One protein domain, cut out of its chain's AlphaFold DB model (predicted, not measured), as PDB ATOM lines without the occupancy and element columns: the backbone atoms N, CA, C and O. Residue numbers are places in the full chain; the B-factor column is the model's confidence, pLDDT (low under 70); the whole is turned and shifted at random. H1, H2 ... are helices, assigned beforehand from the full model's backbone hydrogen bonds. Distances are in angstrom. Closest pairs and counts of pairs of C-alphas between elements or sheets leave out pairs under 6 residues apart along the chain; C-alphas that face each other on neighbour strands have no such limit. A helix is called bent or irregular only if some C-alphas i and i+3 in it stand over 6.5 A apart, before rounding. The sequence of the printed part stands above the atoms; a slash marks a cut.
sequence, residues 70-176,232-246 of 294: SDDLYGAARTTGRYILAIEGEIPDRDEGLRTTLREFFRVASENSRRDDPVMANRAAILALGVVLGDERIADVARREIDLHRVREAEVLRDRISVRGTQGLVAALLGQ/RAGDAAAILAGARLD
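What this domain is: This is residues 70 to 176 and 232 to 246 of the 294 residues of an uncharacterized protein of Planctomycetes bacterium (UniProt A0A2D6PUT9). Three long helices, H1, H2 and H3, pack on one another as the core, with H3 crossing H1 steeply and folding back beside H2. H7 packs on H2 on the side away from H1, H5 meets the end of H1, and the short H4 and H6 lie at the margin. The printed part has 122 residues with seven named helices, H1 to H7 in chain order, and no named strand; the class is all helix. The whole is compact and rounded, with a radius of gyration of the C-alphas of 13.6 A and spans of 38 by 35 by 26 A.

How they stand to each other: Start with H1, residues 71 to 86, and H2, residues 94 to 113. They form a helical hairpin with a steep tilt of 44 degrees, touching through residues 80 to 84 of H1 alone, closest at C-alphas 80 and 108, 6.7 A apart. Next find H3, residues 118 to 132, the hub that touches four other helices. Its C-alpha 124 is 4.2 A from C-alpha 77 of H1, at a steep tilt of 55 degrees, the same way. H2 and H3 form a second hairpin, at a shallow tilt of 33 degrees, only just short of steep, with C-alphas 109 and 121 closest at 4.9 A. H4, residues 136 to 141, touches H3 only at the corner, and only just, with 3 pairs of C-alphas within 8 A, the closest being 131 and 139 at 5.8 A. H5, residues 148 to 160, touches H1 at residue 85 alone, 6.4 A from C-alpha 153. H6, residues 169 to 174, touches no helix. H7, residues 233 to 242, touches H2 at a shallow tilt of 29 degrees, opposite ways, closest at C-alphas 110 and 233, 4.3 A. Every O i to N i+4 pair is within hydrogen-bond range in H1, H2, H3, H4 and H6, against 7 of 9 in H5 and 5 of 6 in H7.

Where its parts are: Find C-alpha 71 at (146.078, 81.401, 112.563), where H1 begins its 22.3 A. H2 runs 28.6 A from C-alpha 94 at (158.832, 106.811, 95.668), and H3 20.7 A. H5 spans 19.6 A and is irregular, only just: C-alphas 149 and 152 are 6.9 A apart. H7 runs 15.0 A to C-alpha 242 at (172.488, 95.334, 97.468).

The domain as a whole: C-alphas 115 and 176 are the two farthest apart, at 39.0 A. Residues 177 to 231 are cut out, with 32.3 A between C-alphas 176 and 232. Of the links printed whole, no link is long. Mean pLDDT of the printed part is 79.4, and 36 residues are under 70: 114 to 116, 136 to 148, 167 to 176 and 232 to 241.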
ATOM      1  N   SER A  70     146.426  79.806 107.966       83.88
ATOM      2  CA  SER A  70     146.519  79.340 109.353       83.88
ATOM      3  C   SER A  70     146.587  80.526 110.314       83.88
ATOM      4  O   SER A  70     147.131  81.578 109.966       83.88
ATOM      5  N   ASP A  71     146.048  80.361 111.526       86.50
ATOM      6  CA  ASP A  71     146.078  81.401 112.563       86.50
ATOM      7  C   ASP A  71     147.495  81.925 112.804       86.50
ATOM      8  O   ASP A  71     147.705  83.135 112.877       86.50
ATOM      9  N   ASP A  72     148.478  81.025 112.806       88.44
ATOM     10  CA  ASP A  72     149.888  81.367 112.977       88.44
ATOM     11  C   ASP A  72     150.418  82.238 111.830       88.44
ATOM     12  O   ASP A  72     151.146  83.206 112.059       88.44
ATOM     13  N   LEU A  73     150.045  81.929 110.579       87.12
ATOM     14  CA  LEU A  73     150.526  82.663 109.403       87.12
ATOM     15  C   LEU A  73     149.915  84.059 109.388       87.12
ATOM     16  O   LEU A  73     150.600  85.043 109.109       87.12
ATOM     17  N   TYR A  74     148.636  84.137 109.741       86.38
ATOM     18  CA  TYR A  74     147.935  85.397 109.892       86.38
ATOM     19  C   TYR A  74     148.522  86.244 111.030       86.38
ATOM     20  O   TYR A  74     148.805  87.425 110.834       86.38
ATOM     21  N   GLY A  75     148.765  85.644 112.198       88.62
ATOM     22  CA  GLY A  75     149.374  86.310 113.348       88.62
ATOM     23  C   GLY A  75     150.763  86.865 113.027       88.62
ATOM     24  O   GLY A  75     151.037  88.039 113.287       88.62
ATOM     25  N   ALA A  76     151.613  86.066 112.380       89.38
ATOM     26  CA  ALA A  76     152.944  86.488 111.953       89.38
ATOM     27  C   ALA A  76     152.892  87.619 110.910       89.38
ATOM     28  O   ALA A  76     153.634  88.603 111.018       89.38
ATOM     29  N   ALA A  77     151.992  87.525 109.925       89.38
ATOM     30  CA  ALA A  77     151.815  88.567 108.916       89.38
ATOM     31  C   ALA A  77     151.312  89.877 109.540       89.38
ATOM     32  O   ALA A  77     151.843  90.946 109.242       89.38
ATOM     33  N   ARG A  78     150.348  89.805 110.467       89.44
ATOM     34  CA  ARG A  78     149.814  90.974 111.179       89.44
ATOM     35  C   ARG A  78     150.891  91.671 112.005       89.44
ATOM     36  O   ARG A  78     150.986  92.894 111.960       89.44
ATOM     37  N   THR A  79     151.710  90.916 112.733       90.88
ATOM     38  CA  THR A  79     152.835  91.472 113.505       90.88
ATOM     39  C   THR A  79     153.848  92.156 112.592       90.88
ATOM     40  O   THR A  79     154.254  93.284 112.864       90.88
ATOM     41  N   THR A  80     154.188  91.523 111.466       90.88
ATOM     42  CA  THR A  80     155.116  92.092 110.477       90.88
ATOM     43  C   THR A  80     154.558  93.381 109.863       90.88
ATOM     44  O   THR A  80     155.241  94.398 109.840       90.88
ATOM     45  N   GLY A  81     153.295  93.383 109.429       90.81
ATOM     46  CA  GLY A  81     152.651  94.572 108.867       90.81
ATOM     47  C   GLY A  81     152.559  95.724 109.871       90.81
ATOM     48  O   GLY A  81     152.850  96.864 109.526       90.81
ATOM     49  N   ARG A  82     152.236  95.434 111.139       92.00
ATOM     50  CA  ARG A  82     152.198  96.446 112.208       92.00
ATOM     51  C   ARG A  82     153.546  97.101 112.462       92.00
ATOM     52  O   ARG A  82     153.566  98.295 112.747       92.00
ATOM     53  N   TYR A  83     154.627  96.327 112.388       92.31
ATOM     54  CA  TYR A  83     155.979  96.854 112.522       92.31
ATOM     55  C   TYR A  83     156.293  97.843 111.397       92.31
ATOM     56  O   TYR A  83     156.729  98.954 111.669       92.31
ATOM     57  N   ILE A  84     155.991  97.475 110.150       92.31
ATOM     58  CA  ILE A  84     156.258  98.334 108.990       92.31
ATOM     59  C   ILE A  84     155.437  99.622 109.031       92.31
ATOM     60  O   ILE A  84     155.976 100.695 108.787       92.31
ATOM     61  N   LEU A  85     154.159  99.537 109.398       92.31
ATOM     62  CA  LEU A  85     153.323 100.730 109.554       92.31
ATOM     63  C   LEU A  85     153.799 101.626 110.708       92.31
ATOM     64  O   LEU A  85     153.679 102.841 110.630       92.31
ATOM     65  N   ALA A  86     154.400 101.059 111.758       93.25
ATOM     66  CA  ALA A  86     154.950 101.856 112.854       93.25
ATOM     67  C   ALA A  86     156.175 102.693 112.439       93.25
ATOM     68  O   ALA A  86     156.409 103.739 113.037       93.25
ATOM     69  N   ILE A  87     156.929 102.254 111.425       93.88
ATOM     70  CA  ILE A  87     158.093 102.978 110.885       93.88
ATOM     71  C   ILE A  87     157.761 103.774 109.614       93.88
ATOM     72  O   ILE A  87     158.662 104.285 108.958       93.88
ATOM     73  N   GLU A  88     156.481 103.902 109.246       93.00
ATOM     74  CA  GLU A  88     156.043 104.558 108.006       93.00
ATOM     75  C   GLU A  88     156.652 105.960 107.821       93.00
ATOM     76  O   GLU A  88     157.069 106.324 106.718       93.00
ATOM     77  N   GLY A  89     156.732 106.742 108.901       92.19
ATOM     78  CA  GLY A  89     157.285 108.099 108.876       92.19
ATOM     79  C   GLY A  89     158.772 108.167 108.506       92.19
ATOM     80  O   GLY A  89     159.236 109.210 108.059       92.19
ATOM     81  N   GLU A  90     159.504 107.062 108.650       94.75
ATOM     82  CA  GLU A  90     160.931 106.949 108.322       94.75
ATOM     83  C   GLU A  90     161.164 106.404 106.907       94.75
ATOM     84  O   GLU A  90     162.258 106.539 106.355       94.75
ATOM     85  N   ILE A  91     160.143 105.790 106.297       92.31
ATOM     86  CA  ILE A  91     160.243 105.222 104.954       92.31
ATOM     87  C   ILE A  91     160.342 106.375 103.942       92.31
ATOM     88  O   ILE A  91     159.483 107.257 103.961       92.31
ATOM     89  N   PRO A  92     161.353 106.400 103.051       93.38
ATOM     90  CA  PRO A  92     161.469 107.420 102.008       93.38
ATOM     91  C   PRO A  92     160.293 107.397 101.022       93.38
ATOM     92  O   PRO A  92     159.540 106.432 100.952       93.38
ATOM     93  N   ASP A  93     160.153 108.435 100.203       92.56
ATOM     94  CA  ASP A  93     159.129 108.447  99.153       92.56
ATOM     95  C   ASP A  93     159.588 107.687  97.892       92.56
ATOM     96  O   ASP A  93     160.780 107.444  97.664       92.56
ATOM     97  N   ARG A  94     158.628 107.376  97.013       89.88
ATOM     98  CA  ARG A  94     158.832 106.811  95.668       89.88
ATOM     99  C   ARG A  94     159.533 105.443  95.679       89.88
ATOM    100  O   ARG A  94     159.293 104.622  96.564       89.88
ATOM    101  N   ASP A  95     160.372 105.191  94.676       87.38
ATOM    102  CA  ASP A  95     161.089 103.933  94.449       87.38
ATOM    103  C   ASP A  95     161.966 103.531  95.643       87.38
ATOM    104  O   ASP A  95     162.084 102.350  95.978       87.38
ATOM    105  N   GLU A  96     162.559 104.519  96.319       89.44
ATOM    106  CA  GLU A  96     163.386 104.285  97.501       89.44
ATOM    107  C   GLU A  96     162.538 103.841  98.698       89.44
ATOM    108  O   GLU A  96     162.949 102.961  99.460       89.44
ATOM    109  N   GLY A  97     161.318 104.374  98.808       90.38
ATOM    110  CA  GLY A  97     160.306 103.912  99.751       90.38
ATOM    111  C   GLY A  97     159.936 102.453  99.544       90.38
ATOM    112  O   GLY A  97     159.935 101.677 100.503       90.38
ATOM    113  N   LEU A  98     159.705 102.035  98.293       88.81
ATOM    114  CA  LEU A  98     159.432 100.629  97.985       88.81
ATOM    115  C   LEU A  98     160.603  99.737  98.403       88.81
ATOM    116  O   LEU A  98     160.407  98.709  99.053       88.81
ATOM    117  N   ARG A  99     161.822 100.118  98.015       87.75
ATOM    118  CA  ARG A  99     163.028  99.339  98.304       87.75
ATOM    119  C   ARG A  99     163.244  99.183  99.805       87.75
ATOM    120  O   ARG A  99     163.496  98.072 100.269       87.75
ATOM    121  N   THR A 100     163.108 100.278 100.547       90.44
ATOM    122  CA  THR A 100     163.216 100.288 102.010       90.44
ATOM    123  C   THR A 100     162.133  99.412 102.626       90.44
ATOM    124  O   THR A 100     162.443  98.529 103.417       90.44
ATOM    125  N   THR A 101     160.886  99.547 102.175       90.69
ATOM    126  CA  THR A 101     159.763  98.732 102.653       90.69
ATOM    127  C   THR A 101     160.011  97.238 102.437       90.69
ATOM    128  O   THR A 101     159.911  96.456 103.378       90.69
ATOM    129  N   LEU A 102     160.391  96.826 101.220       90.00
ATOM    130  CA  LEU A 102     160.714  95.428 100.909       90.00
ATOM    131  C   LEU A 102     161.849  94.906 101.791       90.00
ATOM    132  O   LEU A 102     161.737  93.820 102.361       90.00
ATOM    133  N   ARG A 103     162.928  95.682 101.925       89.50
ATOM    134  CA  ARG A 103     164.066  95.322 102.774       89.50
ATOM    135  C   ARG A 103     163.627  95.107 104.218       89.50
ATOM    136  O   ARG A 103     163.983  94.083 104.792       89.50
ATOM    137  N   GLU A 104     162.836  96.015 104.778       91.56
ATOM    138  CA  GLU A 104     162.369  95.920 106.161       91.56
ATOM    139  C   GLU A 104     161.425  94.729 106.371       91.56
ATOM    140  O   GLU A 104     161.600  93.979 107.332       91.56
ATOM    141  N   PHE A 105     160.502  94.454 105.440       90.44
ATOM    142  CA  PHE A 105     159.645  93.261 105.501       90.44
ATOM    143  C   PHE A 105     160.465  91.969 105.580       90.44
ATOM    144  O   PHE A 105     160.206  91.107 106.426       90.44
ATOM    145  N   PHE A 106     161.471  91.828 104.713       88.75
ATOM    146  CA  PHE A 106     162.309  90.632 104.689       88.75
ATOM    147  C   PHE A 106     163.352  90.604 105.809       88.75
ATOM    148  O   PHE A 106     163.709  89.517 106.259       88.75
ATOM    149  N   ARG A 107     163.792  91.757 106.328       90.31
ATOM    150  CA  ARG A 107     164.618  91.824 107.540       90.31
ATOM    151  C   ARG A 107     163.846  91.287 108.744       90.31
ATOM    152  O   ARG A 107     164.347  90.395 109.426       90.31
ATOM    153  N   VAL A 108     162.607  91.738 108.952       89.38
ATOM    154  CA  VAL A 108     161.737  91.237 110.031       89.38
ATOM    155  C   VAL A 108     161.449  89.745 109.853       89.38
ATOM    156  O   VAL A 108     161.556  88.974 110.806       89.38
ATOM    157  N   ALA A 109     161.159  89.294 108.628       87.38
ATOM    158  CA  ALA A 109     161.028  87.862 108.355       87.38
ATOM    159  C   ALA A 109     162.320  87.093 108.651       87.38
ATOM    160  O   ALA A 109     162.258  86.000 109.208       87.38
ATOM    161  N   SER A 110     163.490  87.648 108.323       84.88
ATOM    162  CA  SER A 110     164.786  87.049 108.640       84.88
ATOM    163  C   SER A 110     164.971  86.881 110.139       84.88
ATOM    164  O   SER A 110     165.390  85.814 110.585       84.88
ATOM    165  N   GLU A 111     164.683  87.914 110.916       86.75
ATOM    166  CA  GLU A 111     164.823  87.887 112.370       86.75
ATOM    167  C   GLU A 111     163.889  86.850 112.995       86.75
ATOM    168  O   GLU A 111     164.336  86.036 113.807       86.75
ATOM    169  N   ASN A 112     162.644  86.780 112.520       82.00
ATOM    170  CA  ASN A 112     161.669  85.782 112.963       82.00
ATOM    171  C   ASN A 112     162.034  84.356 112.500       82.00
ATOM    172  O   ASN A 112     161.854  83.392 113.240       82.00
ATOM    173  N   SER A 113     162.646  84.208 111.321       81.19
ATOM    174  CA  SER A 113     163.090  82.910 110.786       81.19
ATOM    175  C   SER A 113     164.260  82.276 111.542       81.19
ATOM    176  O   SER A 113     164.546  81.100 111.342       81.19
ATOM    177  N   ARG A 114     164.968  83.031 112.399       67.50
ATOM    178  CA  ARG A 114     166.054  82.480 113.230       67.50
ATOM    179  C   ARG A 114     165.535  81.638 114.395       67.50
ATOM    180  O   ARG A 114     166.309  80.858 114.945       67.50
ATOM    181  N   ARG A 115     164.265  81.806 114.778       64.94
ATOM    182  CA  ARG A 115     163.609  81.039 115.847       64.94
ATOM    183  C   ARG A 115     162.683  79.944 115.310       64.94
ATOM    184  O   ARG A 115     162.651  78.874 115.905       64.94
ATOM    185  N   ASP A 116     162.013  80.193 114.184       69.88
ATOM    186  CA  ASP A 116     160.939  79.344 113.649       69.88
ATOM    187  C   ASP A 116     161.197  78.843 112.208       69.88
ATOM    188  O   ASP A 116     162.294  78.945 111.661       69.88
ATOM    189  N   ASP A 117     160.163  78.280 111.575       81.44
ATOM    190  CA  ASP A 117     160.160  77.835 110.179       81.44
ATOM    191  C   ASP A 117     160.417  79.013 109.201       81.44
ATOM    192  O   ASP A 117     159.572  79.910 109.066       81.44
ATOM    193  N   PRO A 118     161.538  79.024 108.450       81.50
ATOM    194  CA  PRO A 118     161.852  80.100 107.508       81.50
ATOM    195  C   PRO A 118     160.831  80.217 106.371       81.50
ATOM    196  O   PRO A 118     160.628  81.307 105.832       81.50
ATOM    197  N   VAL A 119     160.158  79.121 106.006       82.81
ATOM    198  CA  VAL A 119     159.096  79.146 104.994       82.81
ATOM    199  C   VAL A 119     157.892  79.917 105.526       82.81
ATOM    200  O   VAL A 119     157.303  80.714 104.795       82.81
ATOM    201  N   MET A 120     157.552  79.721 106.798       85.44
ATOM    202  CA  MET A 120     156.462  80.424 107.463       85.44
ATOM    203  C   MET A 120     156.731  81.928 107.557       85.44
ATOM    204  O   MET A 120     155.878  82.722 107.164       85.44
ATOM    205  N   ALA A 121     157.934  82.325 107.981       86.31
ATOM    206  CA  ALA A 121     158.318  83.734 108.083       86.31
ATOM    207  C   ALA A 121     158.287  84.451 106.719       86.31
ATOM    208  O   ALA A 121     157.750  85.553 106.602       86.31
ATOM    209  N   ASN A 122     158.781  83.800 105.661       84.69
ATOM    210  CA  ASN A 122     158.702  84.335 104.300       84.69
ATOM    211  C   ASN A 122     157.254  84.473 103.812       84.69
ATOM    212  O   ASN A 122     156.890  85.495 103.234       84.69
ATOM    213  N   ARG A 123     156.407  83.463 104.053       86.75
ATOM    214  CA  ARG A 123     154.976  83.533 103.711       86.75
ATOM    215  C   ARG A 123     154.287  84.672 104.454       86.75
ATOM    216  O   ARG A 123     153.487  85.378 103.846       86.75
ATOM    217  N   ALA A 124     154.613  84.859 105.730       88.75
ATOM    218  CA  ALA A 124     154.066  85.924 106.554       88.75
ATOM    219  C   ALA A 124     154.459  87.305 106.017       88.75
ATOM    220  O   ALA A 124     153.587  88.155 105.871       88.75
ATOM    221  N   ALA A 125     155.727  87.515 105.651       88.56
ATOM    222  CA  ALA A 125     156.165  88.773 105.048       88.56
ATOM    223  C   ALA A 125     155.531  89.033 103.682       88.56
ATOM    224  O   ALA A 125     155.083  90.147 103.442       88.56
ATOM    225  N   ILE A 126     155.428  88.030 102.805       86.38
ATOM    226  CA  ILE A 126     154.767  88.194 101.499       86.38
ATOM    227  C   ILE A 126     153.286  88.540 101.684       86.38
ATOM    228  O   ILE A 126     152.771  89.428 101.007       86.38
ATOM    229  N   LEU A 127     152.603  87.862 102.609       85.69
ATOM    230  CA  LEU A 127     151.209  88.149 102.924       85.69
ATOM    231  C   LEU A 127     151.054  89.560 103.501       85.69
ATOM    232  O   LEU A 127     150.190  90.309 103.057       85.69
ATOM    233  N   ALA A 128     151.909  89.939 104.449       89.62
ATOM    234  CA  ALA A 128     151.891  91.257 105.066       89.62
ATOM    235  C   ALA A 128     152.195  92.365 104.051       89.62
ATOM    236  O   ALA A 128     151.517  93.385 104.052       89.62
ATOM    237  N   LEU A 129     153.144  92.144 103.141       89.56
ATOM    238  CA  LEU A 129     153.437  93.038 102.024       89.56
ATOM    239  C   LEU A 129     152.221  93.177 101.101       89.56
ATOM    240  O   LEU A 129     151.857  94.288 100.733       89.56
ATOM    241  N   GLY A 130     151.574  92.060 100.759       85.88
ATOM    242  CA  GLY A 130     150.349  92.050  99.963       85.88
ATOM    243  C   GLY A 130     149.193  92.773 100.650       85.88
ATOM    244  O   GLY A 130     148.387  93.396  99.980       85.88
ATOM    245  N   VAL A 131     149.125  92.753 101.976       84.94
ATOM    246  CA  VAL A 131     148.124  93.501 102.742       84.94
ATOM    247  C   VAL A 131     148.482  94.988 102.827       84.94
ATOM    248  O   VAL A 131     147.636  95.840 102.580       84.94
ATOM    249  N   VAL A 132     149.731  95.325 103.151       88.62
ATOM    250  CA  VAL A 132     150.167  96.709 103.393       88.62
ATOM    251  C   VAL A 132     150.325  97.494 102.098       88.62
ATOM    252  O   VAL A 132     149.872  98.625 102.039       88.62
ATOM    253  N   LEU A 133     150.905  96.915 101.046       86.75
ATOM    254  CA  LEU A 133     151.103  97.589  99.754       86.75
ATOM    255  C   LEU A 133     150.038  97.243  98.710       86.75
ATOM    256  O   LEU A 133     150.022  97.837  97.629       86.75
ATOM    257  N   GLY A 134     149.196  96.249  98.996       80.88
ATOM    258  CA  GLY A 134     148.197  95.767  98.057       80.88
ATOM    259  C   GLY A 134     146.881  96.523  98.067       80.88
ATOM    260  O   GLY A 134     146.685  97.489  98.796       80.88
ATOM    261  N   ASP A 135     145.959  96.050  97.236       70.88
ATOM    262  CA  ASP A 135     144.571  96.497  97.262       70.88
ATOM    263  C   ASP A 135     143.852  95.890  98.481       70.88
ATOM    264  O   ASP A 135     144.181  94.778  98.904       70.88
ATOM    265  N   GLU A 136     142.849  96.585  99.022       68.94
ATOM    266  CA  GLU A 136     141.997  96.083 100.112       68.94
ATOM    267  C   GLU A 136     141.411  94.705  99.790       68.94
ATOM    268  O   GLU A 136     141.251  93.867 100.665       68.94
ATOM    269  N   ARG A 137     141.218  94.388  98.510       66.62
ATOM    270  CA  ARG A 137     140.749  93.069  98.074       66.62
ATOM    271  C   ARG A 137     141.696  91.916  98.422       66.62
ATOM    272  O   ARG A 137     141.245  90.779  98.537       66.62
ATOM    273  N   ILE A 138     142.999  92.161  98.593       67.00
ATOM    274  CA  ILE A 138     143.945  91.123  99.052       67.00
ATOM    275  C   ILE A 138     143.667  90.763 100.520       67.00
ATOM    276  O   ILE A 138     143.829  89.606 100.916       67.00
ATOM    277  N   ALA A 139     143.162  91.719 101.303       66.44
ATOM    278  CA  ALA A 139     142.650  91.493 102.651       66.44
ATOM    279  C   ALA A 139     141.452  90.549 102.668       66.44
ATOM    280  O   ALA A 139     141.408  89.599 103.449       66.44
ATOM    281  N   ASP A 140     140.501  90.794 101.766       67.38
ATOM    282  CA  ASP A 140     139.267  90.018 101.679       67.38
ATOM    283  C   ASP A 140     139.561  88.560 101.324       67.38
ATOM    284  O   ASP A 140     138.944  87.637 101.860       67.38
ATOM    285  N   VAL A 141     140.562  88.327 100.465       60.78
ATOM    286  CA  VAL A 141     141.038  86.977 100.123       60.78
ATOM    287  C   VAL A 141     141.666  86.281 101.331       60.78
ATOM    288  O   VAL A 141     141.509  85.068 101.486       60.78
ATOM    289  N   ALA A 142     142.311  87.027 102.230       62.25
ATOM    290  CA  ALA A 142     142.769  86.489 103.508       62.25
ATOM    291  C   ALA A 142     141.608  86.158 104.472       62.25
ATOM    292  O   ALA A 142     141.851  85.504 105.488       62.25
ATOM    293  N   ARG A 143     140.359  86.547 104.144       62.72
ATOM    294  CA  ARG A 143     139.116  86.331 104.917       62.72
ATOM    295  C   ARG A 143     139.229  86.729 106.387       62.72
ATOM    296  O   ARG A 143     138.608  86.120 107.257       62.72
ATOM    297  N   ARG A 144     140.065  87.719 106.677       66.94
ATOM    298  CA  ARG A 144     140.360  88.168 108.033       66.94
ATOM    299  C   ARG A 144     140.327  89.683 108.035       66.94
ATOM    300  O   ARG A 144     140.958  90.304 107.184       66.94
ATOM    301  N   GLU A 145     139.589  90.254 108.981       58.78
ATOM    302  CA  GLU A 145     139.490  91.701 109.146       58.78
ATOM    303  C   GLU A 145     140.887  92.296 109.333       58.78
ATOM    304  O   GLU A 145     141.577  92.024 110.324       58.78
ATOM    305  N   ILE A 146     141.304  93.110 108.361       59.56
ATOM    306  CA  ILE A 146     142.384  94.061 108.584       59.56
ATOM    307  C   ILE A 146     141.933  94.992 109.700       59.56
ATOM    308  O   ILE A 146     140.779  95.403 109.762       59.56
ATOM    309  N   ASP A 147     142.877  95.326 110.571       69.69
ATOM    310  CA  ASP A 147     142.722  96.360 111.586       69.69
ATOM    311  C   ASP A 147     142.305  97.678 110.898       69.69
ATOM    312  O   ASP A 147     143.154  98.398 110.368       69.69
ATOM    313  N   LEU A 148     140.997  97.966 110.842       56.47
ATOM    314  CA  LEU A 148     140.417  99.078 110.071       56.47
ATOM    315  C   LEU A 148     141.042 100.429 110.448       56.47
ATOM    316  O   LEU A 148     141.188 101.314 109.609       56.47
ATOM    317  N   HIS A 149     141.493 100.563 111.697       71.94
ATOM    318  CA  HIS A 149     142.174 101.755 112.196       71.94
ATOM    319  C   HIS A 149     143.514 102.043 111.509       71.94
ATOM    320  O   HIS A 149     143.931 103.197 111.469       71.94
ATOM    321  N   ARG A 150     144.167 101.026 110.940       78.75
ATOM    322  CA  ARG A 150     145.467 101.151 110.263       78.75
ATOM    323  C   ARG A 150     145.381 101.105 108.743       78.75
ATOM    324  O   ARG A 150     146.404 101.220 108.074       78.75
ATOM    325  N   VAL A 151     144.176 100.981 108.185       82.50
ATOM    326  CA  VAL A 151     143.966 101.078 106.731       82.50
ATOM    327  C   VAL A 151     144.482 102.420 106.223       82.50
ATOM    328  O   VAL A 151     145.200 102.456 105.234       82.50
ATOM    329  N   ARG A 152     144.225 103.498 106.968       86.31
ATOM    330  CA  ARG A 152     144.679 104.843 106.610       86.31
ATOM    331  C   ARG A 152     146.205 104.994 106.599       86.31
ATOM    332  O   ARG A 152     146.725 105.658 105.716       86.31
ATOM    333  N   GLU A 153     146.917 104.380 107.545       89.81
ATOM    334  CA  GLU A 153     148.396 104.343 107.560       89.81
ATOM    335  C   GLU A 153     148.916 103.588 106.327       89.81
ATOM    336  O   GLU A 153     149.762 104.072 105.579       89.81
ATOM    337  N   ALA A 154     148.324 102.427 106.028       87.88
ATOM    338  CA  ALA A 154     148.677 101.667 104.834       87.88
ATOM    339  C   ALA A 154     148.392 102.444 103.536       87.88
ATOM    340  O   ALA A 154     149.188 102.378 102.605       87.88
ATOM    341  N   GLU A 155     147.292 103.193 103.461       87.44
ATOM    342  CA  GLU A 155     146.984 104.073 102.328       87.44
ATOM    343  C   GLU A 155     148.019 105.184 102.156       87.44
ATOM    344  O   GLU A 155     148.517 105.372 101.048       87.44
ATOM    345  N   VAL A 156     148.399 105.876 103.234       89.94
ATOM    346  CA  VAL A 156     149.415 106.937 103.166       89.94
ATOM    347  C   VAL A 156     150.758 106.359 102.711       89.94
ATOM    348  O   VAL A 156     151.381 106.909 101.799       89.94
ATOM    349  N   LEU A 157     151.164 105.204 103.246       90.00
ATOM    350  CA  LEU A 157     152.365 104.505 102.795       90.00
ATOM    351  C   LEU A 157     152.286 104.121 101.305       90.00
ATOM    352  O   LEU A 157     153.245 104.328 100.560       90.00
ATOM    353  N   ARG A 158     151.144 103.592 100.841       88.12
ATOM    354  CA  ARG A 158     150.924 103.224  99.429       88.12
ATOM    355  C   ARG A 158     150.988 104.425  98.492       88.12
ATOM    356  O   ARG A 158     151.545 104.291  97.408       88.12
ATOM    357  N   ASP A 159     150.430 105.561  98.895       88.50
ATOM    358  CA  ASP A 159     150.386 106.777  98.078       88.50
ATOM    359  C   ASP A 159     151.770 107.433  97.950       88.50
ATOM    360  O   ASP A 159     152.091 108.042  96.923       88.50
ATOM    361  N   ARG A 160     152.607 107.290  98.984       89.81
ATOM    362  CA  ARG A 160     153.992 107.782  99.000       89.81
ATOM    363  C   ARG A 160     154.928 106.907  98.182       89.81
ATOM    364  O   ARG A 160     155.852 107.419  97.546       89.81
ATOM    365  N   ILE A 161     154.698 105.597  98.187       87.94
ATOM    366  CA  ILE A 161     155.512 104.646  97.439       87.94
ATOM    367  C   ILE A 161     155.088 104.638  95.968       87.94
ATOM    368  O   ILE A 161     153.936 104.401  95.606       87.94
ATOM    369  N   SER A 162     156.060 104.826  95.086       83.38
ATOM    370  CA  SER A 162     155.885 104.662  93.648       83.38
ATOM    371  C   SER A 162     156.954 103.738  93.089       83.38
ATOM    372  O   SER A 162     157.958 103.457  93.737       83.38
ATOM    373  N   VAL A 163     156.686 103.202  91.905       81.50
ATOM    374  CA  VAL A 163     157.628 102.391  91.138       81.50
ATOM    375  C   VAL A 163     157.791 103.086  89.804       81.50
ATOM    376  O   VAL A 163     156.860 103.121  89.000       81.50
ATOM    377  N   ARG A 164     158.956 103.688  89.584       80.38
ATOM    378  CA  ARG A 164     159.280 104.490  88.402       80.38
ATOM    379  C   ARG A 164     158.246 105.576  88.101       80.38
ATOM    380  O   ARG A 164     157.929 105.848  86.947       80.38
ATOM    381  N   GLY A 165     157.717 106.204  89.150       76.81
ATOM    382  CA  GLY A 165     156.721 107.273  89.037       76.81
ATOM    383  C   GLY A 165     155.264 106.806  88.963       76.81
ATOM    384  O   GLY A 165     154.374 107.645  89.106       76.81
ATOM    385  N   THR A 166     154.997 105.503  88.838       72.62
ATOM    386  CA  THR A 166     153.642 104.945  88.958       72.62
ATOM    387  C   THR A 166     153.326 104.711  90.435       72.62
ATOM    388  O   THR A 166     154.044 103.985  91.120       72.62
ATOM    389  N   GLN A 167     152.292 105.373  90.959       68.44
ATOM    390  CA  GLN A 167     151.921 105.297  92.377       68.44
ATOM    391  C   GLN A 167     151.350 103.936  92.748       68.44
ATOM    392  O   GLN A 167     150.376 103.527  92.132       68.44
ATOM    393  N   GLY A 168     151.883 103.305  93.796       61.41
ATOM    394  CA  GLY A 168     151.404 102.033  94.331       61.41
ATOM    395  C   GLY A 168     152.040 100.802  93.677       61.41
ATOM    396  O   GLY A 168     152.169 100.700  92.459       61.41
ATOM    397  N   LEU A 169     152.395  99.810  94.500       63.78
ATOM    398  CA  LEU A 169     152.987  98.546  94.044       63.78
ATOM    399  C   LEU A 169     152.036  97.771  93.127       63.78
ATOM    400  O   LEU A 169     152.460  97.216  92.122       63.78
ATOM    401  N   VAL A 170     150.748  97.731  93.470       59.12
ATOM    402  CA  VAL A 170     149.728  97.043  92.670       59.12
ATOM    403  C   VAL A 170     149.496  97.766  91.359       59.12
ATOM    404  O   VAL A 170     149.487  97.129  90.321       59.12
ATOM    405  N   ALA A 171     149.386  99.085  91.373       57.47
ATOM    406  CA  ALA A 171     149.300  99.887  90.162       57.47
ATOM    407  C   ALA A 171     150.517  99.697  89.247       57.47
ATOM    408  O   ALA A 171     150.354  99.529  88.046       57.47
ATOM    409  N   ALA A 172     151.722  99.629  89.813       54.81
ATOM    410  CA  ALA A 172     152.943  99.355  89.068       54.81
ATOM    411  C   ALA A 172     153.060  97.904  88.571       54.81
ATOM    412  O   ALA A 172     153.571  97.655  87.484       54.81
ATOM    413  N   LEU A 173     152.588  96.930  89.354       55.38
ATOM    414  CA  LEU A 173     152.563  95.513  88.974       55.38
ATOM    415  C   LEU A 173     151.437  95.187  87.986       55.38
ATOM    416  O   LEU A 173     151.571  94.244  87.210       55.38
ATOM    417  N   LEU A 174     150.332  95.929  88.042       49.12
ATOM    418  CA  LEU A 174     149.125  95.726  87.240       49.12
ATOM    419  C   LEU A 174     148.982  96.747  86.100       49.12
ATOM    420  O   LEU A 174     148.019  96.658  85.343       49.12
ATOM    421  N   GLY A 175     149.897  97.716  85.974       50.44
ATOM    422  CA  GLY A 175     149.828  98.794  84.979       50.44
ATOM    423  C   GLY A 175     148.577  99.676  85.098       50.44
ATOM    424  O   GLY A 175     148.098 100.199  84.092       50.44
ATOM    425  N   GLN A 176     147.996  99.796  86.299       46.91
ATOM    426  CA  GLN A 176     146.773 100.565  86.539       46.91
ATOM    427  C   GLN A 176     147.067 101.831  87.330       46.91
ATOM    428  O   GLN A 176     147.327 101.773  88.527       46.91
ATOM    429  N   ARG A 232     166.444  81.207 102.782       59.25
ATOM    430  CA  ARG A 232     166.243  81.722 104.141       59.25
ATOM    431  C   ARG A 232     165.807  83.175 104.022       59.25
ATOM    432  O   ARG A 232     166.287  83.899 103.155       59.25
ATOM    433  N   ALA A 233     164.918  83.627 104.899       56.00
ATOM    434  CA  ALA A 233     164.475  85.019 104.886       56.00
ATOM    435  C   ALA A 233     165.659  86.006 105.024       56.00
ATOM    436  O   ALA A 233     165.644  87.084 104.436       56.00
ATOM    437  N   GLY A 234     166.738  85.594 105.702       56.16
ATOM    438  CA  GLY A 234     167.999  86.344 105.754       56.16
ATOM    439  C   GLY A 234     168.734  86.459 104.424       56.16
ATOM    440  O   GLY A 234     169.322  87.504 104.157       56.16
ATOM    441  N   ASP A 235     168.639  85.448 103.563       63.28
ATOM    442  CA  ASP A 235     169.201  85.511 102.214       63.28
ATOM    443  C   ASP A 235     168.396  86.515 101.375       63.28
ATOM    444  O   ASP A 235     168.981  87.340 100.684       63.28
ATOM    445  N   ALA A 236     167.064  86.536 101.508       64.75
ATOM    446  CA  ALA A 236     166.210  87.516 100.829       64.75
ATOM    447  C   ALA A 236     166.503  88.961 101.275       64.75
ATOM    448  O   ALA A 236     166.625  89.853 100.436       64.75
ATOM    449  N   ALA A 237     166.683  89.197 102.579       60.66
ATOM    450  CA  ALA A 237     167.052  90.512 103.104       60.66
ATOM    451  C   ALA A 237     168.442  90.964 102.617       60.66
ATOM    452  O   ALA A 237     168.615  92.120 102.230       60.66
ATOM    453  N   ALA A 238     169.418  90.053 102.586       60.25
ATOM    454  CA  ALA A 238     170.763  90.332 102.088       60.25
ATOM    455  C   ALA A 238     170.777  90.603 100.574       60.25
ATOM    456  O   ALA A 238     171.434  91.543 100.125       60.25
ATOM    457  N   ILE A 239     169.997  89.845  99.797       64.69
ATOM    458  CA  ILE A 239     169.800  90.077  98.361       64.69
ATOM    459  C   ILE A 239     169.203  91.478  98.142       64.69
ATOM    460  O   ILE A 239     169.706  92.241  97.323       64.69
ATOM    461  N   LEU A 240     168.199  91.872  98.930       67.06
ATOM    462  CA  LEU A 240     167.555  93.189  98.835       67.06
ATOM    463  C   LEU A 240     168.417  94.357  99.350       67.06
ATOM    464  O   LEU A 240     168.154  95.516  99.014       67.06
ATOM    465  N   ALA A 241     169.442  94.097 100.164       67.69
ATOM    466  CA  ALA A 241     170.334  95.139 100.670       67.69
ATOM    467  C   ALA A 241     171.209  95.742  99.555       67.69
ATOM    468  O   ALA A 241     171.413  96.955  99.534       67.69
ATOM    469  N   GLY A 242     171.670  94.912  98.611       74.56
ATOM    470  CA  GLY A 242     172.488  95.334  97.468       74.56
ATOM    471  C   GLY A 242     171.738  95.448  96.138       74.56
ATOM    472  O   GLY A 242     172.264  96.046  95.200       74.56
ATOM    473  N   ALA A 243     170.529  94.893  96.042       76.69
ATOM    474  CA  ALA A 243     169.794  94.861  94.787       76.69
ATOM    475  C   ALA A 243     169.193  96.221  94.403       76.69
ATOM    476  O   ALA A 243     168.696  96.998  95.227       76.69
ATOM    477  N   ARG A 244     169.226  96.486  93.100       82.62
ATOM    478  CA  ARG A 244     168.548  97.598  92.442       82.62
ATOM    479  C   ARG A 244     167.117  97.190  92.125       82.62
ATOM    480  O   ARG A 244     166.814  96.015  91.939       82.62
ATOM    481  N   LEU A 245     166.226  98.168  91.997       79.44
ATOM    482  CA  LEU A 245     164.845  97.902  91.590       79.44
ATOM    483  C   LEU A 245     164.785  97.173  90.233       79.44
ATOM    484  O   LEU A 245     163.979  96.262  90.056       79.44
ATOM    485  N   ASP A 246     165.705  97.506  89.322       82.94
ATOM    486  CA  ASP A 246     165.862  96.872  88.005       82.94
ATOM    487  C   ASP A 246     166.185  95.369  88.078       82.94
ATOM    488  O   ASP A 246     165.881  94.620  87.143       82.94
TER     489      ASP A 246